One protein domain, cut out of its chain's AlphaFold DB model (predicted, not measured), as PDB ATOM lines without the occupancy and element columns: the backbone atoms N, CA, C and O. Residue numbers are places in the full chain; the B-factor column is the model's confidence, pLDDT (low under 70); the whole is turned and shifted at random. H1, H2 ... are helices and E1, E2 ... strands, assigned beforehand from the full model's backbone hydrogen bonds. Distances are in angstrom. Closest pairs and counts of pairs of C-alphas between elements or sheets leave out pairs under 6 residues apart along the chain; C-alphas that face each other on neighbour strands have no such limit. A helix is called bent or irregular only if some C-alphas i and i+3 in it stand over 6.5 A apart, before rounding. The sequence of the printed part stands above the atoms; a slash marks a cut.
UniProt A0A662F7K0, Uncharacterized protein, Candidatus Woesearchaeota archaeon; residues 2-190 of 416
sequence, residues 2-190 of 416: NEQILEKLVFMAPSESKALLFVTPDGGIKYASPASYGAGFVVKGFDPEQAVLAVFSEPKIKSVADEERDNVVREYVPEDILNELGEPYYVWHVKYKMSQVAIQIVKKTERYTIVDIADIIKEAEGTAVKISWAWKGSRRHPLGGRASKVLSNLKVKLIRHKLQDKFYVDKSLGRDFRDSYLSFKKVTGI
ATOM      1  N   ASN A   2     112.420  98.643  22.649       78.94
ATOM      2  CA  ASN A   2     111.394  99.700  22.629       78.94
ATOM      3  C   ASN A   2     110.251  99.479  23.635       78.94
ATOM      4  O   ASN A   2     109.886 100.415  24.334       78.94
ATOM      5  N   GLU A   3     109.748  98.250  23.791       84.12
ATOM      6  CA  GLU A   3     108.689  97.943  24.771       84.12
ATOM      7  C   GLU A   3     109.085  98.271  26.216       84.12
ATOM      8  O   GLU A   3     108.298  98.860  26.948       84.12
ATOM      9  N   GLN A   4     110.323  97.967  26.622       87.12
ATOM     10  CA  GLN A   4     110.820  98.292  27.967       87.12
ATOM     11  C   GLN A   4     110.895  99.806  28.193       87.12
ATOM     12  O   GLN A   4     110.646 100.290  29.295       87.12
ATOM     13  N   ILE A   5     111.226 100.568  27.149       89.44
ATOM     14  CA  ILE A   5     111.277 102.032  27.206       89.44
ATOM     15  C   ILE A   5     109.867 102.611  27.272       89.44
ATOM     16  O   ILE A   5     109.633 103.527  28.053       89.44
ATOM     17  N   LEU A   6     108.920 102.042  26.526       90.31
ATOM     18  CA  LEU A   6     107.511 102.424  26.577       90.31
ATOM     19  C   LEU A   6     106.879 102.081  27.935       90.31
ATOM     20  O   LEU A   6     106.176 102.913  28.506       90.31
ATOM     21  N   GLU A   7     107.196 100.923  28.522       91.69
ATOM     22  CA  GLU A   7     106.803 100.591  29.898       91.69
ATOM     23  C   GLU A   7     107.386 101.614  30.884       91.69
ATOM     24  O   GLU A   7     106.674 102.163  31.728       91.69
ATOM     25  N   LYS A   8     108.681 101.931  30.756       91.62
ATOM     26  CA  LYS A   8     109.345 102.930  31.599       91.62
ATOM     27  C   LYS A   8     108.736 104.323  31.415       91.62
ATOM     28  O   LYS A   8     108.655 105.072  32.384       91.62
ATOM     29  N   LEU A   9     108.271 104.662  30.215       91.94
ATOM     30  CA  LEU A   9     107.599 105.926  29.913       91.94
ATOM     31  C   LEU A   9     106.279 106.037  30.677       91.94
ATOM     32  O   LEU A   9     106.060 107.038  31.359       91.94
ATOM     33  N   VAL A  10     105.462 104.977  30.678       92.88
ATOM     34  CA  VAL A  10     104.250 104.915  31.510       92.88
ATOM     35  C   VAL A  10     104.596 104.974  32.990       92.88
ATOM     36  O   VAL A  10     103.947 105.706  33.734       92.88
ATOM     37  N   PHE A  11     105.624 104.252  33.437       92.94
ATOM     38  CA  PHE A  11     106.052 104.264  34.836       92.94
ATOM     39  C   PHE A  11     106.475 105.667  35.303       92.94
ATOM     40  O   PHE A  11     106.019 106.120  36.351       92.94
ATOM     41  N   MET A  12     107.267 106.382  34.501       90.75
ATOM     42  CA  MET A  12     107.786 107.716  34.826       90.75
ATOM     43  C   MET A  12     106.749 108.840  34.672       90.75
ATOM     44  O   MET A  12     106.946 109.916  35.238       90.75
ATOM     45  N   ALA A  13     105.652 108.619  33.942       90.50
ATOM     46  CA  ALA A  13     104.583 109.605  33.811       90.50
ATOM     47  C   ALA A  13     103.920 109.898  35.179       90.50
ATOM     48  O   ALA A  13     103.480 108.960  35.860       90.50
ATOM     49  N   PRO A  14     103.820 111.170  35.614       88.06
ATOM     50  CA  PRO A  14     103.142 111.510  36.862       88.06
ATOM     51  C   PRO A  14     101.661 111.144  36.782       88.06
ATOM     52  O   PRO A  14     101.038 111.244  35.730       88.06
ATOM     53  N   SER A  15     101.095 110.685  37.898       89.50
ATOM     54  CA  SER A  15      99.698 110.224  37.923       89.50
ATOM     55  C   SER A  15      98.729 111.365  38.211       89.50
ATOM     56  O   SER A  15      97.561 111.277  37.863       89.50
ATOM     57  N   GLU A  16      99.219 112.433  38.833       85.00
ATOM     58  CA  GLU A  16      98.431 113.550  39.352       85.00
ATOM     59  C   GLU A  16      98.348 114.731  38.385       85.00
ATOM     60  O   GLU A  16      97.501 115.604  38.550       85.00
ATOM     61  N   SER A  17      99.253 114.803  37.409       85.88
ATOM     62  CA  SER A  17      99.411 115.981  36.563       85.88
ATOM     63  C   SER A  17      99.716 115.613  35.124       85.88
ATOM     64  O   SER A  17     100.307 114.573  34.836       85.88
ATOM     65  N   LYS A  18      99.355 116.515  34.211       88.81
ATOM     66  CA  LYS A  18      99.791 116.434  32.818       88.81
ATOM     67  C   LYS A  18     101.300 116.650  32.728       88.81
ATOM     68  O   LYS A  18     101.878 117.356  33.559       88.81
ATOM     69  N   ALA A  19     101.926 116.042  31.731       89.19
ATOM     70  CA  ALA A  19     103.376 116.023  31.607       89.19
ATOM     71  C   ALA A  19     103.831 115.900  30.163       89.19
ATOM     72  O   ALA A  19     103.218 115.168  29.394       89.19
ATOM     73  N   LEU A  20     104.959 116.526  29.837       92.06
ATOM     74  CA  LEU A  20     105.676 116.268  28.596       92.06
ATOM     75  C   LEU A  20     106.942 115.458  28.907       92.06
ATOM     76  O   LEU A  20     107.763 115.848  29.743       92.06
ATOM     77  N   LEU A  21     107.061 114.298  28.267       93.31
ATOM     78  CA  LEU A  21     108.122 113.314  28.466       93.31
ATOM     79  C   LEU A  21     108.943 113.184  27.184       93.31
ATOM     80  O   LEU A  21     108.389 113.149  26.089       93.31
ATOM     81  N   PHE A  22     110.255 113.056  27.332       93.12
ATOM     82  CA  PHE A  22     111.193 112.888  26.229       93.12
ATOM     83  C   PHE A  22     111.949 111.580  26.379       93.12
ATOM     84  O   PHE A  22     112.539 111.333  27.432       93.12
ATOM     85  N   VAL A  23     111.973 110.772  25.325       91.56
ATOM     86  CA  VAL A  23     112.888 109.637  25.207       91.56
ATOM     87  C   VAL A  23     114.171 110.139  24.566       91.56
ATOM     88  O   VAL A  23     114.156 110.705  23.471       91.56
ATOM     89  N   THR A  24     115.284 109.953  25.259       89.56
ATOM     90  CA  THR A  24     116.608 110.364  24.792       89.56
ATOM     91  C   THR A  24     117.244 109.272  23.916       89.56
ATOM     92  O   THR A  24     116.835 108.109  23.994       89.56
ATOM     93  N   PRO A  25     118.256 109.593  23.086       83.38
ATOM     94  CA  PRO A  25     118.905 108.614  22.203       83.38
ATOM     95  C   PRO A  25     119.572 107.433  22.921       83.38
ATOM     96  O   PRO A  25     119.826 106.403  22.312       83.38
ATOM     97  N   ASP A  26     119.864 107.557  24.215       82.31
ATOM     98  CA  ASP A  26     120.390 106.489  25.072       82.31
ATOM     99  C   ASP A  26     119.287 105.643  25.745       82.31
ATOM    100  O   ASP A  26     119.591 104.790  26.579       82.31
ATOM    101  N   GLY A  27     118.010 105.864  25.409       82.69
ATOM    102  CA  GLY A  27     116.862 105.173  26.010       82.69
ATOM    103  C   GLY A  27     116.479 105.689  27.404       82.69
ATOM    104  O   GLY A  27     115.678 105.071  28.114       82.69
ATOM    105  N   GLY A  28     117.054 106.817  27.826       87.31
ATOM    106  CA  GLY A  28     116.640 107.547  29.016       87.31
ATOM    107  C   GLY A  28     115.282 108.228  28.834       87.31
ATOM    108  O   GLY A  28     114.806 108.433  27.721       87.31
ATOM    109  N   ILE A  29     114.644 108.583  29.953       90.38
ATOM    110  CA  ILE A  29     113.420 109.394  29.952       90.38
ATOM    111  C   ILE A  29     113.689 110.667  30.737       90.38
ATOM    112  O   ILE A  29     114.141 110.619  31.887       90.38
ATOM    113  N   LYS A  30     113.413 111.806  30.109       89.81
ATOM    114  CA  LYS A  30     113.495 113.137  30.707       89.81
ATOM    115  C   LYS A  30     112.101 113.742  30.796       89.81
ATOM    116  O   LYS A  30     111.228 113.453  29.984       89.81
ATOM    117  N   TYR A  31     111.907 114.568  31.812       85.81
ATOM    118  CA  TYR A  31     110.638 115.214  32.114       85.81
ATOM    119  C   TYR A  31     110.751 116.716  31.882       85.81
ATOM    120  O   TYR A  31     111.776 117.313  32.227       85.81
ATOM    121  N   ALA A  32     109.687 117.321  31.361       86.06
ATOM    122  CA  ALA A  32     109.543 118.763  31.284       86.06
ATOM    123  C   ALA A  32     108.401 119.240  32.182       86.06
ATOM    124  O   ALA A  32     107.285 118.718  32.144       86.06
ATOM    125  N   SER A  33     108.696 120.246  33.000       78.88
ATOM    126  CA  SER A  33     107.724 120.824  33.926       78.88
ATOM    127  C   SER A  33     106.895 121.895  33.226       78.88
ATOM    128  O   SER A  33     107.464 122.653  32.447       78.88
ATOM    129  N   PRO A  34     105.598 122.046  33.532       81.69
ATOM    130  CA  PRO A  34     104.822 123.191  33.058       81.69
ATOM    131  C   PRO A  34     105.499 124.518  33.436       81.69
ATOM    132  O   PRO A  34     105.995 124.664  34.558       81.69
ATOM    133  N   ALA A  35     105.541 125.481  32.515       77.81
ATOM    134  CA  ALA A  35     106.040 126.821  32.806       77.81
ATOM    135  C   ALA A  35     105.044 127.598  33.686       77.81
ATOM    136  O   ALA A  35     103.835 127.550  33.469       77.81
ATOM    137  N   SER A  36     105.552 128.377  34.647       70.56
ATOM    138  CA  SER A  36     104.723 129.144  35.591       70.56
ATOM    139  C   SER A  36     103.835 130.213  34.936       70.56
ATOM    140  O   SER A  36     102.868 130.647  35.550       70.56
ATOM    141  N   TYR A  37     104.158 130.643  33.710       61.50
ATOM    142  CA  TYR A  37     103.485 131.741  33.001       61.50
ATOM    143  C   TYR A  37     102.674 131.279  31.777       61.50
ATOM    144  O   TYR A  37     102.401 132.069  30.882       61.50
ATOM    145  N   GLY A  38     102.280 130.001  31.728       57.66
ATOM    146  CA  GLY A  38     101.224 129.526  30.824       57.66
ATOM    147  C   GLY A  38     101.612 129.252  29.367       57.66
ATOM    148  O   GLY A  38     100.766 128.772  28.624       57.66
ATOM    149  N   ALA A  39     102.862 129.478  28.958       61.84
ATOM    150  CA  ALA A  39     103.337 129.140  27.615       61.84
ATOM    151  C   ALA A  39     104.459 128.090  27.687       61.84
ATOM    152  O   ALA A  39     105.615 128.409  27.975       61.84
ATOM    153  N   GLY A  40     104.091 126.829  27.451       81.56
ATOM    154  CA  GLY A  40     105.022 125.724  27.236       81.56
ATOM    155  C   GLY A  40     105.527 124.984  28.481       81.56
ATOM    156  O   GLY A  40     105.082 125.166  29.618       81.56
ATOM    157  N   PHE A  41     106.491 124.105  28.231       87.44
ATOM    158  CA  PHE A  41     107.147 123.229  29.188       87.44
ATOM    159  C   PHE A  41     108.630 123.588  29.297       87.44
ATOM    160  O   PHE A  41     109.317 123.815  28.305       87.44
ATOM    161  N   VAL A  42     109.140 123.620  30.523       87.75
ATOM    162  CA  VAL A  42     110.535 123.909  30.842       87.75
ATOM    163  C   VAL A  42     111.325 122.605  30.901       87.75
ATOM    164  O   VAL A  42     111.114 121.770  31.783       87.75
ATOM    165  N   VAL A  43     112.287 122.474  29.994       87.50
ATOM    166  CA  VAL A  43     113.273 121.393  29.937       87.50
ATOM    167  C   VAL A  43     114.587 121.889  30.543       87.50
ATOM    168  O   VAL A  43     115.054 122.985  30.227       87.50
ATOM    169  N   LYS A  44     115.200 121.092  31.425       84.62
ATOM    170  CA  LYS A  44     116.501 121.394  32.053       84.62
ATOM    171  C   LYS A  44     117.464 120.221  31.894       84.62
ATOM    172  O   LYS A  44     117.079 119.076  32.124       84.62
ATOM    173  N   GLY A  45     118.726 120.515  31.578       80.94
ATOM    174  CA  GLY A  45     119.809 119.521  31.551       80.94
ATOM    175  C   GLY A  45     119.727 118.497  30.411       80.94
ATOM    176  O   GLY A  45     120.280 117.407  30.543       80.94
ATOM    177  N   PHE A  46     119.009 118.816  29.333       84.88
ATOM    178  CA  PHE A  46     118.938 118.038  28.097       84.88
ATOM    179  C   PHE A  46     118.480 118.945  26.948       84.88
ATOM    180  O   PHE A  46     117.670 119.846  27.181       84.88
ATOM    181  N   ASP A  47     118.992 118.709  25.737       85.94
ATOM    182  CA  ASP A  47     118.548 119.411  24.534       85.94
ATOM    183  C   ASP A  47     117.354 118.670  23.902       85.94
ATOM    184  O   ASP A  47     117.546 117.579  23.361       85.94
ATOM    185  N   PRO A  48     116.124 119.210  23.977       86.44
ATOM    186  CA  PRO A  48     114.923 118.510  23.526       86.44
ATOM    187  C   PRO A  48     114.918 118.179  22.027       86.44
ATOM    188  O   PRO A  48     114.233 117.239  21.635       86.44
ATOM    189  N   GLU A  49     115.713 118.872  21.205       85.75
ATOM    190  CA  GLU A  49     115.874 118.571  19.770       85.75
ATOM    191  C   GLU A  49     116.517 117.203  19.519       85.75
ATOM    192  O   GLU A  49     116.319 116.601  18.469       85.75
ATOM    193  N   GLN A  50     117.270 116.682  20.491       86.56
ATOM    194  CA  GLN A  50     117.907 115.370  20.393       86.56
ATOM    195  C   GLN A  50     116.963 114.228  20.786       86.56
ATOM    196  O   GLN A  50     117.372 113.067  20.773       86.56
ATOM    197  N   ALA A  51     115.728 114.518  21.209       87.94
ATOM    198  CA  ALA A  51     114.796 113.481  21.630       87.94
ATOM    199  C   ALA A  51     114.372 112.612  20.440       87.94
ATOM    200  O   ALA A  51     114.007 113.114  19.383       87.94
ATOM    201  N   VAL A  52     114.360 111.293  20.638       90.44
ATOM    202  CA  VAL A  52     113.869 110.343  19.622       90.44
ATOM    203  C   VAL A  52     112.347 110.202  19.653       90.44
ATOM    204  O   VAL A  52     111.745 109.736  18.691       90.44
ATOM    205  N   LEU A  53     111.726 110.579  20.773       91.94
ATOM    206  CA  LEU A  53     110.281 110.581  20.965       91.94
ATOM    207  C   LEU A  53     109.910 111.633  22.015       91.94
ATOM    208  O   LEU A  53     110.518 111.677  23.086       91.94
ATOM    209  N   ALA A  54     108.883 112.433  21.737       93.12
ATOM    210  CA  ALA A  54     108.245 113.320  22.703       93.12
ATOM    211  C   ALA A  54     106.788 112.884  22.902       93.12
ATOM    212  O   ALA A  54     106.063 112.673  21.929       93.12
ATOM    213  N   VAL A  55     106.369 112.721  24.158       94.19
ATOM    214  CA  VAL A  55     105.028 112.248  24.522       94.19
ATOM    215  C   VAL A  55     104.411 113.181  25.548       94.19
ATOM    216  O   VAL A  55     104.927 113.333  26.656       94.19
ATOM    217  N   PHE A  56     103.279 113.774  25.192       93.69
ATOM    218  CA  PHE A  56     102.408 114.451  26.136       93.69
ATOM    219  C   PHE A  56     101.488 113.427  26.804       93.69
ATOM    220  O   PHE A  56     100.851 112.619  26.135       93.69
ATOM    221  N   SER A  57     101.448 113.424  28.131       93.06
ATOM    222  CA  SER A  57     100.713 112.452  28.936       93.06
ATOM    223  C   SER A  57      99.660 113.153  29.781       93.06
ATOM    224  O   SER A  57      99.984 114.029  30.586       93.06
ATOM    225  N   GLU A  58      98.420 112.687  29.671       93.06
ATOM    226  CA  GLU A  58      97.277 113.143  30.456       93.06
ATOM    227  C   GLU A  58      96.706 111.984  31.286       93.06
ATOM    228  O   GLU A  58      96.111 111.054  30.731       93.06
ATOM    229  N   PRO A  59      96.889 111.994  32.617       93.31
ATOM    230  CA  PRO A  59      96.373 110.931  33.463       93.31
ATOM    231  C   PRO A  59      94.883 111.120  33.786       93.31
ATOM    232  O   PRO A  59      94.423 112.217  34.100       93.31
ATOM    233  N   LYS A  60      94.142 110.012  33.793       95.00
ATOM    234  CA  LYS A  60      92.790 109.880  34.341       95.00
ATOM    235  C   LYS A  60      92.824 108.853  35.469       95.00
ATOM    236  O   LYS A  60      93.096 107.674  35.237       95.00
ATOM    237  N   ILE A  61      92.568 109.313  36.690       93.31
ATOM    238  CA  ILE A  61      92.599 108.490  37.903       93.31
ATOM    239  C   ILE A  61      91.198 107.941  38.192       93.31
ATOM    240  O   ILE A  61      90.220 108.687  38.179       93.31
ATOM    241  N   LYS A  62      91.117 106.647  38.507       94.00
ATOM    242  CA  LYS A  62      89.957 106.008  39.134       94.00
ATOM    243  C   LYS A  62      90.412 105.373  40.448       94.00
ATOM    244  O   LYS A  62      91.252 104.473  40.436       94.00
ATOM    245  N   SER A  63      89.879 105.846  41.573       92.44
ATOM    246  CA  SER A  63      90.120 105.212  42.872       92.44
ATOM    247  C   SER A  63      89.495 103.822  42.911       92.44
ATOM    248  O   SER A  63      88.385 103.634  42.413       92.44
ATOM    249  N   VAL A  64      90.218 102.865  43.486       91.88
ATOM    250  CA  VAL A  64      89.686 101.532  43.786       91.88
ATOM    251  C   VAL A  64      88.722 101.648  44.964       91.88
ATOM    252  O   VAL A  64      88.994 102.410  45.894       91.88
ATOM    253  N   ALA A  65      87.590 100.947  44.890       89.56
ATOM    254  CA  ALA A  65      86.609 100.906  45.969       89.56
ATOM    255  C   ALA A  65      87.201 100.215  47.207       89.56
ATOM    256  O   ALA A  65      88.028  99.313  47.072       89.56
ATOM    257  N   ASP A  66      86.769 100.613  48.405       85.62
ATOM    258  CA  ASP A  66      87.339 100.095  49.656       85.62
ATOM    259  C   ASP A  66      87.208  98.564  49.769       85.62
ATOM    260  O   ASP A  66      88.142  97.901  50.212       85.62
ATOM    261  N   GLU A  67      86.109  97.992  49.269       88.44
ATOM    262  CA  GLU A  67      85.835  96.544  49.259       88.44
ATOM    263  C   GLU A  67      86.823  95.734  48.398       88.44
ATOM    264  O   GLU A  67      87.120  94.578  48.695       88.44
ATOM    265  N   GLU A  68      87.358  96.332  47.330       89.81
ATOM    266  CA  GLU A  68      88.293  95.681  46.398       89.81
ATOM    267  C   GLU A  68      89.758  95.983  46.735       89.81
ATOM    268  O   GLU A  68      90.679  95.380  46.174       89.81
ATOM    269  N   ARG A  69      89.989  96.931  47.649       88.94
ATOM    270  CA  ARG A  69      91.295  97.530  47.916       88.94
ATOM    271  C   ARG A  69      92.343  96.498  48.312       88.94
ATOM    272  O   ARG A  69      93.423  96.476  47.723       88.94
ATOM    273  N   ASP A  70      92.012  95.638  49.266       88.50
ATOM    274  CA  ASP A  70      92.937  94.631  49.790       88.50
ATOM    275  C   ASP A  70      93.281  93.575  48.740       88.50
ATOM    276  O   ASP A  70      94.440  93.167  48.630       88.50
ATOM    277  N   ASN A  71      92.300  93.182  47.922       90.62
ATOM    278  CA  ASN A  71      92.499  92.221  46.840       90.62
ATOM    279  C   ASN A  71      93.472  92.774  45.794       90.62
ATOM    280  O   ASN A  71      94.453  92.109  45.460       90.62
ATOM    281  N   VAL A  72      93.260  94.016  45.345       91.38
ATOM    282  CA  VAL A  72      94.152  94.683  44.382       91.38
ATOM    283  C   VAL A  72      95.557  94.849  44.961       91.38
ATOM    284  O   VAL A  72      96.551  94.649  44.270       91.38
ATOM    285  N   VAL A  73      95.684  95.209  46.237       93.25
ATOM    286  CA  VAL A  73      96.996  95.432  46.861       93.25
ATOM    287  C   VAL A  73      97.781  94.126  46.985       93.25
ATOM    288  O   VAL A  73      98.958  94.093  46.618       93.25
ATOM    289  N   ARG A  74      97.130  93.047  47.434       93.19
ATOM    290  CA  ARG A  74      97.739  91.715  47.573       93.19
ATOM    291  C   ARG A  74      98.073  91.054  46.238       93.19
ATOM    292  O   ARG A  74      98.990  90.239  46.193       93.19
ATOM    293  N   GLU A  75      97.393  91.424  45.153       94.19
ATOM    294  CA  GLU A  75      97.739  90.976  43.797       94.19
ATOM    295  C   GLU A  75      99.162  91.409  43.401       94.19
ATOM    296  O   GLU A  75      99.889  90.661  42.744       94.19
ATOM    297  N   TYR A  76      99.586  92.607  43.821       93.19
ATOM    298  CA  TYR A  76     100.849  93.204  43.377       93.19
ATOM    299  C   TYR A  76     101.944  93.270  44.443       93.19
ATOM    300  O   TYR A  76     103.123  93.379  44.092       93.19
ATOM    301  N   VAL A  77     101.585  93.251  45.729       94.56
ATOM    302  CA  VAL A  77     102.520  93.473  46.834       94.56
ATOM    303  C   VAL A  77     102.493  92.282  47.799       94.56
ATOM    304  O   VAL A  77     101.458  92.015  48.405       94.56
ATOM    305  N   PRO A  78     103.627  91.578  47.979       94.38
ATOM    306  CA  PRO A  78     103.735  90.443  48.894       94.38
ATOM    307  C   PRO A  78     103.418  90.784  50.356       94.38
ATOM    308  O   PRO A  78     103.781  91.853  50.854       94.38
ATOM    309  N   GLU A  79     102.828  89.825  51.074       92.88
ATOM    310  CA  GLU A  79     102.358  90.002  52.458       92.88
ATOM    311  C   GLU A  79     103.486  90.404  53.431       92.88
ATOM    312  O   GLU A  79     103.284  91.216  54.328       92.88
ATOM    313  N   ASP A  80     104.715  89.905  53.248       93.44
ATOM    314  CA  ASP A  80     105.855  90.252  54.110       93.44
ATOM    315  C   ASP A  80     106.318  91.711  53.965       93.44
ATOM    316  O   ASP A  80     106.978  92.232  54.871       93.44
ATOM    317  N   ILE A  81     105.988  92.358  52.844       94.50
ATOM    318  CA  ILE A  81     106.178  93.794  52.617       94.50
ATOM    319  C   ILE A  81     104.976  94.567  53.170       94.50
ATOM    320  O   ILE A  81     105.173  95.575  53.852       94.50
ATOM    321  N   LEU A  82     103.748  94.089  52.939       93.75
ATOM    322  CA  LEU A  82     102.530  94.716  53.469       93.75
ATOM    323  C   LEU A  82     102.536  94.793  54.996       93.75
ATOM    324  O   LEU A  82     102.219  95.842  55.546       93.75
ATOM    325  N   ASN A  83     103.016  93.751  55.674       91.88
ATOM    326  CA  ASN A  83     103.166  93.733  57.130       91.88
ATOM    327  C   ASN A  83     104.070  94.856  57.676       91.88
ATOM    328  O   ASN A  83     103.921  95.257  58.827       91.88
ATOM    329  N   GLU A  84     105.010  95.377  56.879       90.94
ATOM    330  CA  GLU A  84     105.838  96.528  57.269       90.94
ATOM    331  C   GLU A  84     105.226  97.878  56.881       90.94
ATOM    332  O   GLU A  84     105.477  98.886  57.548       90.94
ATOM    333  N   LEU A  85     104.473  97.917  55.782       92.75
ATOM    334  CA  LEU A  85     103.894  99.146  55.242       92.75
ATOM    335  C   LEU A  85     102.552  99.508  55.884       92.75
ATOM    336  O   LEU A  85     102.236 100.694  55.989       92.75
ATOM    337  N   GLY A  86     101.798  98.505  56.334       90.06
ATOM    338  CA  GLY A  86     100.425  98.648  56.795       90.06
ATOM    339  C   GLY A  86      99.458  98.969  55.655       90.06
ATOM    340  O   GLY A  86      99.728  98.710  54.477       90.06
ATOM    341  N   GLU A  87      98.321  99.557  56.017       90.25
ATOM    342  CA  GLU A  87      97.261  99.890  55.069       90.25
ATOM    343  C   GLU A  87      97.687 100.994  54.085       90.25
ATOM    344  O   GLU A  87      98.263 102.016  54.483       90.25
ATOM    345  N   PRO A  88      97.402 100.823  52.782       93.56
ATOM    346  CA  PRO A  88      97.683 101.842  51.788       93.56
ATOM    347  C   PRO A  88      96.740 103.034  51.943       93.56
ATOM    348  O   PRO A  88      95.536 102.910  52.151       93.56
ATOM    349  N   TYR A  89      97.290 104.226  51.750       91.44
ATOM    350  CA  TYR A  89      96.546 105.477  51.802       91.44
ATOM    351  C   TYR A  89      95.748 105.726  50.515       91.44
ATOM    352  O   TYR A  89      94.603 106.173  50.576       91.44
ATOM    353  N   TYR A  90      96.317 105.391  49.350       90.25
ATOM    354  CA  TYR A  90      95.644 105.451  48.048       90.25
ATOM    355  C   TYR A  90      95.899 104.187  47.231       90.25
ATOM    356  O   TYR A  90      97.011 103.664  47.229       90.25
ATOM    357  N   VAL A  91      94.875 103.742  46.501       94.88
ATOM    358  CA  VAL A  91      94.964 102.677  45.495       94.88
ATOM    359  C   VAL A  91      94.199 103.157  44.270       94.88
ATOM    360  O   VAL A  91      92.998 103.418  44.344       94.88
ATOM    361  N   TRP A  92      94.909 103.343  43.163       94.75
ATOM    362  CA  TRP A  92      94.393 103.975  41.954       94.75
ATOM    363  C   TRP A  92      94.656 103.114  40.725       94.75
ATOM    364  O   TRP A  92      95.787 102.686  40.489       94.75
ATOM    365  N   HIS A  93      93.636 102.973  39.881       94.75
ATOM    366  CA  HIS A  93      93.830 102.661  38.471       94.75
ATOM    367  C   HIS A  93      94.051 103.967  37.715       94.75
ATOM    368  O   HIS A  93      93.214 104.873  37.748       94.75
ATOM    369  N   VAL A  94      95.185 104.073  37.034       95.00
ATOM    370  CA  VAL A  94      95.555 105.258  36.264       95.00
ATOM    371  C   VAL A  94      95.571 104.899  34.789       95.00
ATOM    372  O   VAL A  94      96.325 104.024  34.359       95.00
ATOM    373  N   LYS A  95      94.737 105.586  34.010       96.56
ATOM    374  CA  LYS A  95      94.728 105.510  32.551       96.56
ATOM    375  C   LYS A  95      95.392 106.763  31.993       96.56
ATOM    376  O   LYS A  95      94.930 107.867  32.255       96.56
ATOM    377  N   TYR A  96      96.470 106.600  31.245       94.69
ATOM    378  CA  TYR A  96      97.198 107.686  30.602       94.69
ATOM    379  C   TYR A  96      96.756 107.787  29.151       94.69
ATOM    380  O   TYR A  96      97.005 106.865  28.374       94.69
ATOM    381  N   LYS A  97      96.144 108.913  28.780       95.12
ATOM    382  CA  LYS A  97      96.054 109.301  27.374       95.12
ATOM    383  C   LYS A  97      97.419 109.862  26.982       95.12
ATOM    384  O   LYS A  97      97.871 110.841  27.574       95.12
ATOM    385  N   MET A  98      98.107 109.193  26.066       94.75
ATOM    386  CA  MET A  98      99.459 109.551  25.652       94.75
ATOM    387  C   MET A  98      99.453 109.964  24.187       94.75
ATOM    388  O   MET A  98      99.088 109.176  23.322       94.75
ATOM    389  N   SER A  99      99.894 111.183  23.912       94.62
ATOM    390  CA  SER A  99      99.968 111.745  22.569       94.62
ATOM    391  C   SER A  99     101.434 111.943  22.202       94.62
ATOM    392  O   SER A  99     102.146 112.707  22.852       94.62
ATOM    393  N   GLN A 100     101.905 111.241  21.177       94.44
ATOM    394  CA  GLN A 100     103.168 111.545  20.520       94.44
ATOM    395  C   GLN A 100     103.041 112.913  19.853       94.44
ATOM    396  O   GLN A 100     102.110 113.134  19.078       94.44
ATOM    397  N   VAL A 101     103.968 113.817  20.152       93.69
ATOM    398  CA  VAL A 101     103.887 115.220  19.738       93.69
ATOM    399  C   VAL A 101     105.135 115.666  18.990       93.69
ATOM    400  O   VAL A 101     106.247 115.242  19.308       93.69
ATOM    401  N   ALA A 102     104.947 116.559  18.023       91.50
ATOM    402  CA  ALA A 102     106.017 117.391  17.500       91.50
ATOM    403  C   ALA A 102     106.209 118.592  18.434       91.50
ATOM    404  O   ALA A 102     105.236 119.191  18.897       91.50
ATOM    405  N   ILE A 103     107.460 118.942  18.721       92.44
ATOM    406  CA  ILE A 103     107.791 120.061  19.607       92.44
ATOM    407  C   ILE A 103     108.266 121.274  18.808       92.44
ATOM    408  O   ILE A 103     108.935 121.131  17.788       92.44
ATOM    409  N   GLN A 104     107.980 122.463  19.325       91.38
ATOM    410  CA  GLN A 104     108.578 123.722  18.886       91.38
ATOM    411  C   GLN A 104     109.370 124.347  20.033       91.38
ATOM    412  O   GLN A 104     108.916 124.358  21.180       91.38
ATOM    413  N   ILE A 105     110.560 124.881  19.752       90.25
ATOM    414  CA  ILE A 105     111.322 125.637  20.750       90.25
ATOM    415  C   ILE A 105     110.815 127.074  20.767       90.25
ATOM    416  O   ILE A 105     110.953 127.803  19.790       90.25
ATOM    417  N   VAL A 106     110.291 127.495  21.914       89.00
ATOM    418  CA  VAL A 106     109.840 128.875  22.143       89.00
ATOM    419  C   VAL A 106     111.003 129.748  22.606       89.00
ATOM    420  O   VAL A 106     111.119 130.911  22.229       89.00
ATOM    421  N   LYS A 107     111.882 129.200  23.455       87.81
ATOM    422  CA  LYS A 107     113.035 129.924  24.002       87.81
ATOM    423  C   LYS A 107     114.149 128.962  24.387       87.81
ATOM    424  O   LYS A 107     113.908 128.024  25.141       87.81
ATOM    425  N   LYS A 108     115.381 129.244  23.967       88.12
ATOM    426  CA  LYS A 108     116.583 128.501  24.379       88.12
ATOM    427  C   LYS A 108     117.478 129.420  25.210       88.12
ATOM    428  O   LYS A 108     117.722 130.562  24.835       88.12
ATOM    429  N   THR A 109     117.918 128.946  26.371       85.81
ATOM    430  CA  THR A 109     118.905 129.619  27.230       85.81
ATOM    431  C   THR A 109     119.951 128.602  27.673       85.81
ATOM    432  O   THR A 109     119.698 127.402  27.612       85.81
ATOM    433  N   GLU A 110     121.089 129.054  28.201       82.56
ATOM    434  CA  GLU A 110     122.125 128.149  28.730       82.56
ATOM    435  C   GLU A 110     121.630 127.252  29.880       82.56
ATOM    436  O   GLU A 110     122.162 126.169  30.107       82.56
ATOM    437  N   ARG A 111     120.612 127.694  30.633       82.81
ATOM    438  CA  ARG A 111     120.123 126.985  31.828       82.81
ATOM    439  C   ARG A 111     118.895 126.115  31.565       82.81
ATOM    440  O   ARG A 111     118.670 125.148  32.295       82.81
ATOM    441  N   TYR A 112     118.055 126.497  30.606       87.12
ATOM    442  CA  TYR A 112     116.795 125.818  30.301       87.12
ATOM    443  C   TYR A 112     116.298 126.124  28.885       87.12
ATOM    444  O   TYR A 112     116.564 127.197  28.338       87.12
ATOM    445  N   THR A 113     115.483 125.217  28.355       88.94
ATOM    446  CA  THR A 113     114.761 125.386  27.091       88.94
ATOM    447  C   THR A 113     113.262 125.351  27.364       88.94
ATOM    448  O   THR A 113     112.787 124.472  28.082       88.94
ATOM    449  N   ILE A 114     112.519 126.318  26.834       89.25
ATOM    450  CA  ILE A 114     111.056 126.314  26.824       89.25
ATOM    451  C   ILE A 114     110.613 125.725  25.491       89.25
ATOM    452  O   ILE A 114     110.985 126.236  24.432       89.25
ATOM    453  N   VAL A 115     109.821 124.665  25.570       90.88
ATOM    454  CA  VAL A 115     109.236 123.979  24.418       90.88
ATOM    455  C   VAL A 115     107.724 124.051  24.483       90.88
ATOM    456  O   VAL A 115     107.150 124.098  25.567       90.88
ATOM    457  N   ASP A 116     107.082 124.021  23.332       90.75
ATOM    458  CA  ASP A 116     105.634 123.918  23.221       90.75
ATOM    459  C   ASP A 116     105.261 122.817  22.224       90.75
ATOM    460  O   ASP A 116     106.120 122.297  21.507       90.75
ATOM    461  N   ILE A 117     103.995 122.415  22.225       91.12
ATOM    462  CA  ILE A 117     103.484 121.365  21.346       91.12
ATOM    463  C   ILE A 117     103.086 122.013  20.022       91.12
ATOM    464  O   ILE A 117     102.185 122.845  19.985       91.12
ATOM    465  N   ALA A 118     103.774 121.638  18.946       90.50
ATOM    466  CA  ALA A 118     103.481 122.123  17.601       90.50
ATOM    467  C   ALA A 118     102.350 121.320  16.947       90.50
ATOM    468  O   ALA A 118     101.470 121.898  16.320       90.50
ATOM    469  N   ASP A 119     102.380 119.993  17.104       90.88
ATOM    470  CA  ASP A 119     101.402 119.088  16.498       90.88
ATOM    471  C   ASP A 119     101.285 117.766  17.275       90.88
ATOM    472  O   ASP A 119     102.199 117.381  18.014       90.88
ATOM    473  N   ILE A 120     100.170 117.058  17.091       93.31
ATOM    474  CA  ILE A 120      99.923 115.713  17.621       93.31
ATOM    475  C   ILE A 120     100.048 114.708  16.476       93.31
ATOM    476  O   ILE A 120      99.247 114.686  15.551       93.31
ATOM    477  N   ILE A 121     101.032 113.818  16.582       91.94
ATOM    478  CA  ILE A 121     101.356 112.830  15.549       91.94
ATOM    479  C   ILE A 121     100.497 111.571  15.712       91.94
ATOM    480  O   ILE A 121      99.950 111.046  14.746       91.94
ATOM    481  N   LYS A 122     100.411 111.040  16.939       92.81
ATOM    482  CA  LYS A 122      99.720 109.775  17.228       92.81
ATOM    483  C   LYS A 122      99.243 109.737  18.669       92.81
ATOM    484  O   LYS A 122      99.971 110.145  19.566       92.81
ATOM    485  N   GLU A 123      98.066 109.171  18.908       94.38
ATOM    486  CA  GLU A 123      97.569 108.904  20.258       94.38
ATOM    487  C   GLU A 123      97.645 107.410  20.590       94.38
ATOM    488  O   GLU A 123      97.471 106.543  19.732       94.38
ATOM    489  N   ALA A 124      97.922 107.110  21.852       94.25
ATOM    490  CA  ALA A 124      97.922 105.775  22.422       94.25
ATOM    491  C   ALA A 124      97.504 105.839  23.896       94.25
ATOM    492  O   ALA A 124      97.384 106.912  24.493       94.25
ATOM    493  N   GLU A 125      97.302 104.676  24.504       94.19
ATOM    494  CA  GLU A 125      96.900 104.577  25.901       94.19
ATOM    495  C   GLU A 125      97.902 103.741  26.695       94.19
ATOM    496  O   GLU A 125      98.343 102.682  26.254       94.19
ATOM    497  N   GLY A 126      98.253 104.221  27.885       94.31
ATOM    498  CA  GLY A 126      98.981 103.456  28.894       94.31
ATOM    499  C   GLY A 126      98.094 103.223  30.111       94.31
ATOM    500  O   GLY A 126      97.266 104.070  30.448       94.31
ATOM    501  N   THR A 127      98.263 102.105  30.809       95.94
ATOM    502  CA  THR A 127      97.554 101.860  32.076       95.94
ATOM    503  C   THR A 127      98.517 101.421  33.164       95.94
ATOM    504  O   THR A 127      99.511 100.739  32.902       95.94
ATOM    505  N   ALA A 128      98.244 101.844  34.395       96.38
ATOM    506  CA  ALA A 128      99.007 101.435  35.562       96.38
ATOM    507  C   ALA A 128      98.128 101.343  36.810       96.38
ATOM    508  O   ALA A 128      97.132 102.053  36.946       96.38
ATOM    509  N   VAL A 129      98.564 100.520  37.757       96.06
ATOM    510  CA  VAL A 129      98.078 100.514  39.136       96.06
ATOM    511  C   VAL A 129      99.090 101.265  39.991       96.06
ATOM    512  O   VAL A 129     100.288 100.973  39.941       96.06
ATOM    513  N   LYS A 130      98.614 102.241  40.764       95.25
ATOM    514  CA  LYS A 130      99.420 102.992  41.727       95.25
ATOM    515  C   LYS A 130      98.883 102.766  43.135       95.25
ATOM    516  O   LYS A 130      97.705 102.990  43.390       95.25
ATOM    517  N   ILE A 131      99.767 102.372  44.043       95.69
ATOM    518  CA  ILE A 131      99.472 102.180  45.464       95.69
ATOM    519  C   ILE A 131     100.389 103.110  46.248       95.69
ATOM    520  O   ILE A 131     101.590 103.132  45.993       95.69
ATOM    521  N   SER A 132      99.857 103.880  47.192       94.69
ATOM    522  CA  SER A 132     100.651 104.835  47.968       94.69
ATOM    523  C   SER A 132     100.388 104.704  49.457       94.69
ATOM    524  O   SER A 132      99.240 104.705  49.887       94.69
ATOM    525  N   TRP A 133     101.459 104.700  50.247       95.31
ATOM    526  CA  TRP A 133     101.442 104.808  51.705       95.31
ATOM    527  C   TRP A 133     101.882 106.207  52.107       95.31
ATOM    528  O   TRP A 133     102.817 106.763  51.523       95.31
ATOM    529  N   ALA A 134     101.200 106.783  53.092       93.12
ATOM    530  CA  ALA A 134     101.412 108.158  53.515       93.12
ATOM    531  C   ALA A 134     101.802 108.223  54.991       93.12
ATOM    532  O   ALA A 134     101.147 107.636  55.846       93.12
ATOM    533  N   TRP A 135     102.817 109.026  55.297       92.88
ATOM    534  CA  TRP A 135     103.145 109.420  56.663       92.88
ATOM    535  C   TRP A 135     102.967 110.925  56.790       92.88
ATOM    536  O   TRP A 135     103.724 111.707  56.207       92.88
ATOM    537  N   LYS A 136     101.936 111.315  57.539       90.31
ATOM    538  CA  LYS A 136     101.523 112.705  57.721       90.31
ATOM    539  C   LYS A 136     102.181 113.312  58.948       90.31
ATOM    540  O   LYS A 136     101.946 112.866  60.067       90.31
ATOM    541  N   GLY A 137     103.041 114.299  58.719       86.81
ATOM    542  CA  GLY A 137     103.786 114.981  59.771       86.81
ATOM    543  C   GLY A 137     103.125 116.290  60.185       86.81
ATOM    544  O   GLY A 137     102.371 116.905  59.433       86.81
ATOM    545  N   SER A 138     103.457 116.771  61.379       86.88
ATOM    546  CA  SER A 138     103.093 118.124  61.812       86.88
ATOM    547  C   SER A 138     104.275 119.083  61.646       86.88
ATOM    548  O   SER A 138     105.397 118.671  61.361       86.88
ATOM    549  N   ARG A 139     104.051 120.389  61.857       82.62
ATOM    550  CA  ARG A 139     105.154 121.372  61.919       82.62
ATOM    551  C   ARG A 139     106.164 121.044  63.021       82.62
ATOM    552  O   ARG A 139     107.349 121.269  62.826       82.62
ATOM    553  N   ARG A 140     105.690 120.531  64.162       87.12
ATOM    554  CA  ARG A 140     106.532 120.184  65.318       87.12
ATOM    555  C   ARG A 140     107.228 118.831  65.144       87.12
ATOM    556  O   ARG A 140     108.346 118.661  65.611       87.12
ATOM    557  N   HIS A 141     106.582 117.895  64.451       88.38
ATOM    558  CA  HIS A 141     107.086 116.541  64.220       88.38
ATOM    559  C   HIS A 141     106.948 116.176  62.732       88.38
ATOM    560  O   HIS A 141     105.972 115.522  62.348       88.38
ATOM    561  N   PRO A 142     107.874 116.640  61.871       88.44
ATOM    562  CA  PRO A 142     107.832 116.341  60.447       88.44
ATOM    563  C   PRO A 142     108.178 114.870  60.183       88.44
ATOM    564  O   PRO A 142     109.090 114.307  60.786       88.44
ATOM    565  N   LEU A 143     107.481 114.260  59.226       89.38
ATOM    566  CA  LEU A 143     107.695 112.887  58.764       89.38
ATOM    567  C   LEU A 143     108.168 112.829  57.303       89.38
ATOM    568  O   LEU A 143     108.108 111.772  56.679       89.38
ATOM    569  N   GLY A 144     108.708 113.927  56.762       86.94
ATOM    570  CA  GLY A 144     109.170 114.030  55.370       86.94
ATOM    571  C   GLY A 144     110.269 113.036  54.971       86.94
ATOM    572  O   GLY A 144     110.399 112.686  53.802       86.94
ATOM    573  N   GLY A 145     111.044 112.527  55.934       88.31
ATOM    574  CA  GLY A 145     112.075 111.508  55.694       88.31
ATOM    575  C   GLY A 145     111.606 110.060  55.873       88.31
ATOM    576  O   GLY A 145     112.388 109.136  55.633       88.31
ATOM    577  N   ARG A 146     110.365 109.831  56.330       91.88
ATOM    578  CA  ARG A 146     109.910 108.498  56.755       91.88
ATOM    579  C   ARG A 146     109.843 107.517  55.586       91.88
ATOM    580  O   ARG A 146     110.411 106.435  55.707       91.88
ATOM    581  N   ALA A 147     109.253 107.916  54.458       92.69
ATOM    582  CA  ALA A 147     109.160 107.080  53.260       92.69
ATOM    583  C   ALA A 147     110.533 106.590  52.769       92.69
ATOM    584  O   ALA A 147     110.704 105.403  52.506       92.69
ATOM    585  N   SER A 148     111.541 107.469  52.722       91.69
ATOM    586  CA  SER A 148     112.906 107.102  52.315       91.69
ATOM    587  C   SER A 148     113.547 106.082  53.262       91.69
ATOM    588  O   SER A 148     114.225 105.154  52.814       91.69
ATOM    589  N   LYS A 149     113.326 106.234  54.577       93.19
ATOM    590  CA  LYS A 149     113.836 105.297  55.589       93.19
ATOM    591  C   LYS A 149     113.170 103.928  55.461       93.19
ATOM    592  O   LYS A 149     113.863 102.916  55.471       93.19
ATOM    593  N   VAL A 150     111.849 103.904  55.289       94.06
ATOM    594  CA  VAL A 150     111.078 102.669  55.081       94.06
ATOM    595  C   VAL A 150     111.520 101.962  53.796       94.06
ATOM    596  O   VAL A 150     111.856 100.784  53.841       94.06
ATOM    597  N   LEU A 151     111.648 102.685  52.677       94.31
ATOM    598  CA  LEU A 151     112.139 102.123  51.412       94.31
ATOM    599  C   LEU A 151     113.547 101.516  51.540       94.31
ATOM    600  O   LEU A 151     113.819 100.451  50.990       94.31
ATOM    601  N   SER A 152     114.438 102.169  52.292       92.56
ATOM    602  CA  SER A 152     115.793 101.658  52.537       92.56
ATOM    603  C   SER A 152     115.779 100.351  53.331       92.56
ATOM    604  O   SER A 152     116.524  99.431  52.997       92.56
ATOM    605  N   ASN A 153     114.907 100.244  54.337       93.38
ATOM    606  CA  ASN A 153     114.747  99.027  55.136       93.38
ATOM    607  C   ASN A 153     114.158  97.874  54.308       93.38
ATOM    608  O   ASN A 153     114.612  96.737  54.417       93.38
ATOM    609  N   LEU A 154     113.211  98.179  53.417       93.50
ATOM    610  CA  LEU A 154     112.565  97.193  52.551       93.50
ATOM    611  C   LEU A 154     113.452  96.694  51.403       93.50
ATOM    612  O   LEU A 154     113.111  95.703  50.763       93.50
ATOM    613  N   LYS A 155     114.598  97.333  51.133       91.19
ATOM    614  CA  LYS A 155     115.419  97.084  49.936       91.19
ATOM    615  C   LYS A 155     115.746  95.604  49.705       91.19
ATOM    616  O   LYS A 155     115.638  95.127  48.580       91.19
ATOM    617  N   VAL A 156     116.106  94.863  50.755       91.00
ATOM    618  CA  VAL A 156     116.429  93.427  50.648       91.00
ATOM    619  C   VAL A 156     115.192  92.598  50.282       91.00
ATOM    620  O   VAL A 156     115.278  91.725  49.417       91.00
ATOM    621  N   LYS A 157     114.035  92.894  50.892       93.69
ATOM    622  CA  LYS A 157     112.756  92.232  50.582       93.69
ATOM    623  C   LYS A 157     112.300  92.539  49.156       93.69
ATOM    624  O   LYS A 157     111.925  91.632  48.422       93.69
ATOM    625  N   LEU A 158     112.423  93.796  48.730       93.38
ATOM    626  CA  LEU A 158     112.088  94.219  47.371       93.38
ATOM    627  C   LEU A 158     112.939  93.506  46.315       93.38
ATOM    628  O   LEU A 158     112.388  93.054  45.318       93.38
ATOM    629  N   ILE A 159     114.251  93.353  46.540       92.19
ATOM    630  CA  ILE A 159     115.140  92.613  45.625       92.19
ATOM    631  C   ILE A 159     114.741  91.136  45.548       92.19
ATOM    632  O   ILE A 159     114.674  90.579  44.453       92.19
ATOM    633  N   ARG A 160     114.433  90.503  46.691       92.88
ATOM    634  CA  ARG A 160     113.984  89.101  46.740       92.88
ATOM    635  C   ARG A 160     112.741  88.872  45.872       92.88
ATOM    636  O   ARG A 160     112.674  87.865  45.177       92.88
ATOM    637  N   HIS A 161     111.808  89.824  45.881       92.94
ATOM    638  CA  HIS A 161     110.562  89.774  45.108       92.94
ATOM    639  C   HIS A 161     110.644  90.434  43.722       92.94
ATOM    640  O   HIS A 161     109.645  90.480  43.011       92.94
ATOM    641  N   LYS A 162     111.817  90.935  43.305       92.88
ATOM    642  CA  LYS A 162     112.029  91.664  42.035       92.88
ATOM    643  C   LYS A 162     111.152  92.923  41.878       92.88
ATOM    644  O   LYS A 162     110.723  93.260  40.774       92.88
ATOM    645  N   LEU A 163     110.885  93.629  42.978       93.25
ATOM    646  CA  LEU A 163     110.049  94.839  43.031       93.25
ATOM    647  C   LEU A 163     110.847  96.132  43.263       93.25
ATOM    648  O   LEU A 163     110.252  97.205  43.374       93.25
ATOM    649  N   GLN A 164     112.180  96.064  43.327       90.94
ATOM    650  CA  GLN A 164     113.032  97.206  43.683       90.94
ATOM    651  C   GLN A 164     112.876  98.418  42.752       90.94
ATOM    652  O   GLN A 164     113.006  99.546  43.211       90.94
ATOM    653  N   ASP A 165     112.533  98.190  41.482       90.44
ATOM    654  CA  ASP A 165     112.386  99.243  40.469       90.44
ATOM    655  C   ASP A 165     110.941  99.758  40.340       90.44
ATOM    656  O   ASP A 165     110.651 100.587  39.480       90.44
ATOM    657  N   LYS A 166     110.013  99.252  41.165       93.69
ATOM    658  CA  LYS A 166     108.585  99.617  41.135       93.69
ATOM    659  C   LYS A 166     108.159 100.498  42.312       93.69
ATOM    660  O   LYS A 166     107.112 101.140  42.232       93.69
ATOM    661  N   PHE A 167     108.965 100.552  43.374       95.12
ATOM    662  CA  PHE A 167     108.760 101.423  44.533       95.12
ATOM    663  C   PHE A 167     109.603 102.698  44.431       95.12
ATOM    664  O   PHE A 167     110.780 102.649  44.080       95.12
ATOM    665  N   TYR A 168     109.026 103.843  44.788       93.19
ATOM    666  CA  TYR A 168     109.720 105.129  44.791       93.19
ATOM    667  C   TYR A 168     109.140 106.095  45.829       93.19
ATOM    668  O   TYR A 168     107.969 106.023  46.201       93.19
ATOM    669  N   VAL A 169     109.974 107.026  46.300       91.19
ATOM    670  CA  VAL A 169     109.526 108.111  47.183       91.19
ATOM    671  C   VAL A 169     108.837 109.173  46.344       91.19
ATOM    672  O   VAL A 169     109.450 109.774  45.457       91.19
ATOM    673  N   ASP A 170     107.566 109.404  46.635       86.31
ATOM    674  CA  ASP A 170     106.725 110.283  45.848       86.31
ATOM    675  C   ASP A 170     106.747 111.709  46.391       86.31
ATOM    676  O   ASP A 170     106.263 112.002  47.487       86.31
ATOM    677  N   LYS A 171     107.349 112.604  45.611       78.88
ATOM    678  CA  LYS A 171     107.491 114.014  45.972       78.88
ATOM    679  C   LYS A 171     106.314 114.869  45.503       78.88
ATOM    680  O   LYS A 171     106.212 115.993  45.976       78.88
ATOM    681  N   SER A 172     105.446 114.376  44.610       70.88
ATOM    682  CA  SER A 172     104.314 115.173  44.104       70.88
ATOM    683  C   SER A 172     103.199 115.318  45.143       70.88
ATOM    684  O   SER A 172     102.491 116.320  45.157       70.88
ATOM    685  N   LEU A 173     103.074 114.343  46.047       68.31
ATOM    686  CA  LEU A 173     102.011 114.286  47.054       68.31
ATOM    687  C   LEU A 173     102.365 114.996  48.375       68.31
ATOM    688  O   LEU A 173     101.488 115.261  49.202       68.31
ATOM    689  N   GLY A 174     103.647 115.289  48.610       64.19
ATOM    690  CA  GLY A 174     104.133 115.854  49.869       64.19
ATOM    691  C   GLY A 174     103.856 117.354  50.003       64.19
ATOM    692  O   GLY A 174     104.349 118.149  49.207       64.19
ATOM    693  N   ARG A 175     103.141 117.767  51.059       60.44
ATOM    694  CA  ARG A 175     103.041 119.182  51.463       60.44
ATOM    695  C   ARG A 175     104.262 119.590  52.301       60.44
ATOM    696  O   ARG A 175     104.603 118.911  53.271       60.44
ATOM    697  N   ASP A 176     104.893 120.718  51.960       66.31
ATOM    698  CA  ASP A 176     105.867 121.461  52.786       66.31
ATOM    699  C   ASP A 176     107.007 120.640  53.436       66.31
ATOM    700  O   ASP A 176     107.443 120.969  54.541       66.31
ATOM    701  N   PHE A 177     107.490 119.558  52.812       70.25
ATOM    702  CA  PHE A 177     108.516 118.655  53.381       70.25
ATOM    703  C   PHE A 177     108.133 117.967  54.712       70.25
ATOM    704  O   PHE A 177     108.978 117.340  55.352       70.25
ATOM    705  N   ARG A 178     106.872 118.069  55.157       84.31
ATOM    706  CA  ARG A 178     106.397 117.470  56.421       84.31
ATOM    707  C   ARG A 178     105.833 116.083  56.223       84.31
ATOM    708  O   ARG A 178     105.980 115.236  57.098       84.31
ATOM    709  N   ASP A 179     105.200 115.881  55.083       89.62
ATOM    710  CA  ASP A 179     104.624 114.608  54.704       89.62
ATOM    711  C   ASP A 179     105.609 113.844  53.834       89.62
ATOM    712  O   ASP A 179     106.376 114.437  53.070       89.62
ATOM    713  N   SER A 180     105.558 112.521  53.915       92.31
ATOM    714  CA  SER A 180     106.239 111.670  52.949       92.31
ATOM    715  C   SER A 180     105.323 110.580  52.441       92.31
ATOM    716  O   SER A 180     104.435 110.104  53.148       92.31
ATOM    717  N   TYR A 181     105.559 110.207  51.191       93.25
ATOM    718  CA  TYR A 181     104.789 109.203  50.490       93.25
ATOM    719  C   TYR A 181     105.732 108.178  49.885       93.25
ATOM    720  O   TYR A 181     106.730 108.530  49.251       93.25
ATOM    721  N   LEU A 182     105.413 106.908  50.093       95.19
ATOM    722  CA  LEU A 182     106.021 105.803  49.374       95.19
ATOM    723  C   LEU A 182     104.986 105.291  48.385       95.19
ATOM    724  O   LEU A 182     103.889 104.924  48.794       95.19
ATOM    725  N   SER A 183     105.332 105.277  47.107       95.12
ATOM    726  CA  SER A 183     104.445 104.821  46.045       95.12
ATOM    727  C   SER A 183     105.018 103.578  45.384       95.12
ATOM    728  O   SER A 183     106.212 103.496  45.100       95.12
ATOM    729  N   PHE A 184     104.146 102.620  45.118       96.19
ATOM    730  CA  PHE A 184     104.348 101.511  44.209       96.19
ATOM    731  C   PHE A 184     103.585 101.799  42.921       96.19
ATOM    732  O   PHE A 184     102.438 102.247  42.966       96.19
ATOM    733  N   LYS A 185     104.201 101.526  41.771       95.69
ATOM    734  CA  LYS A 185     103.524 101.643  40.479       95.69
ATOM    735  C   LYS A 185     103.836 100.455  39.581       95.69
ATOM    736  O   LYS A 185     104.991 100.205  39.233       95.69
ATOM    737  N   LYS A 186     102.790  99.749  39.155       95.19
ATOM    738  CA  LYS A 186     102.868  98.651  38.190       95.19
ATOM    739  C   LYS A 186     102.194  99.069  36.894       95.19
ATOM    740  O   LYS A 186     101.026  99.431  36.894       95.19
ATOM    741  N   VAL A 187     102.933  99.009  35.793       94.75
ATOM    742  CA  VAL A 187     102.379  99.214  34.453       94.75
ATOM    743  C   VAL A 187     101.639  97.945  34.044       94.75
ATOM    744  O   VAL A 187     102.203  96.853  34.124       94.75
ATOM    745  N   THR A 188     100.377  98.103  33.656       93.00
ATOM    746  CA  THR A 188      99.473  97.029  33.224       93.00
ATOM    747  C   THR A 188      99.219  97.064  31.718       93.00
ATOM    748  O   THR A 188      98.871  96.044  31.138       93.00
ATOM    749  N   GLY A 189      99.430  98.214  31.071       93.00
ATOM    750  CA  GLY A 189      99.278  98.378  29.626       93.00
ATOM    751  C   GLY A 189     100.276  99.384  29.069       93.00
ATOM    752  O   GLY A 189     100.508 100.438  29.669       93.00
ATOM    753  N   ILE A 190     100.872  99.037  27.929       92.12
ATOM    754  CA  ILE A 190     101.958  99.779  27.286       92.12
ATOM    755  C   ILE A 190     101.407 100.480  26.029       92.12
ATOM    756  O   ILE A 190     100.728  99.828  25.236       92.12
TER     757      ILE A 190
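What this domain is: This is residues 2 to 190 of the 416 residues of an uncharacterized protein of Candidatus Woesearchaeota archaeon (UniProt A0A662F7K0). What is the main picture? A small closed barrel of six strands, E1, E2, E3, E6, E5 and E4, makes one end, and the long strands E4, E5 and E6 run on out of it to a second end, where E8 and E7 widen the sheet beside E6 and the helices H2, H3 and H4 gather. H1 packs on the outside of the barrel, and the sheet curls round it. What is it made of? The printed part has 189 residues, with four named helices and eight named strands in the order H1 E1 E2 E3 E4 H2 H3 E5 E6 H4 E7 E8; neighbour strands are antiparallel and the class is mixed, helices and strands. It is compact, with a radius of gyration of the C-alphas of 17.9 A and spans of 49 by 39 by 30 A.

How they stand to each other: Where does the first helix stand? H1, residues 2 to 12, is on the barrel and outside it, at a height over the sheet of 6.7 A, over none of the strands. The closest C-alphas of H1 and E6, residues 113 to 135, are those of Val 10 and Gly 126, 6.1 A apart. How does the ring close? E1, residues 19 to 23, E2, residues 29 to 34, and E3, residues 41 to 43, form a meander, each strand the antiparallel neighbour of the one before, with N 22 and O 30 at 2.9 A and N 42 and O 33 at 2.7 A, within hydrogen-bond range. E4, residues 53 to 63, is antiparallel to E1, with N 21 and O 55 at 2.8 A, and E1 to E4 form a Greek key, a meander of three whose first strand neighbours the fourth. E5, residues 90 to 108, is antiparallel to E4, with N 58 and O 97 at 2.8 A, and forms a hairpin with E6, with N 100 and O 122 at 2.7 A, while E6 is antiparallel to E3, with N 41 and O 115 at 2.7 A. What is added to the ring? E8, residues 180 to 189, is antiparallel to E6, with N 131 and O 184 at 2.9 A, and forms a hairpin with E7, residues 167 to 169, with N 168 and O 183 at 2.9 A. H4, residues 146 to 160, lies outside the barrel over E7 and E8, at a height over the sheet of 9.6 A; its closest C-alpha pair with E8 is Ala 147 and Leu 182, 5.2 A. And the other helices? H2, residues 66 to 76, is on the barrel, outside it, and its closest C-alpha pair with E5 is Arg 69 and Val 91, 6.8 A. H3, residues 79 to 85, touches residues 154 to 158 of H4 alone, closest at the C-alphas of Ile 81 and Lys 157, 7.1 A, with a shallow tilt of 14 degrees, opposite ways. Every O i to N i+4 pair is within hydrogen-bond range in H1, against 4 of 7 in H2, 2 of 3 in H3 and 9 of 11 in H4.

Where its parts are: Where are the anchor points? H1 begins at C-alpha 2, (111.394, 99.700, 22.629), and E8 ends at C-alpha 189, (99.278, 98.378, 29.626). Which elements are long? From first to last C-alpha E4 measures 30.3 A, E5 39.1 A, E6 35.6 A, E8 27.7 A and H4 22.2 A. Are any uneven? E5 bends by 86 degrees at residue 104 and E6 by 124 degrees at residue 121. H2 and H4 are irregular: C-alphas 67 and 70, and C-alphas 153 and 156, are each 7.4 A apart.

The domain as a whole: How large is it? The two C-alphas farthest apart, those of Glu 67 and Glu 110, are 52.3 A apart. Are there cuts or long links? The printed part has no cut, and no link is long. Where is the model less sure? The mean pLDDT of the printed part is 89.3, and residues 37 to 39 and 173 to 176 are under 70.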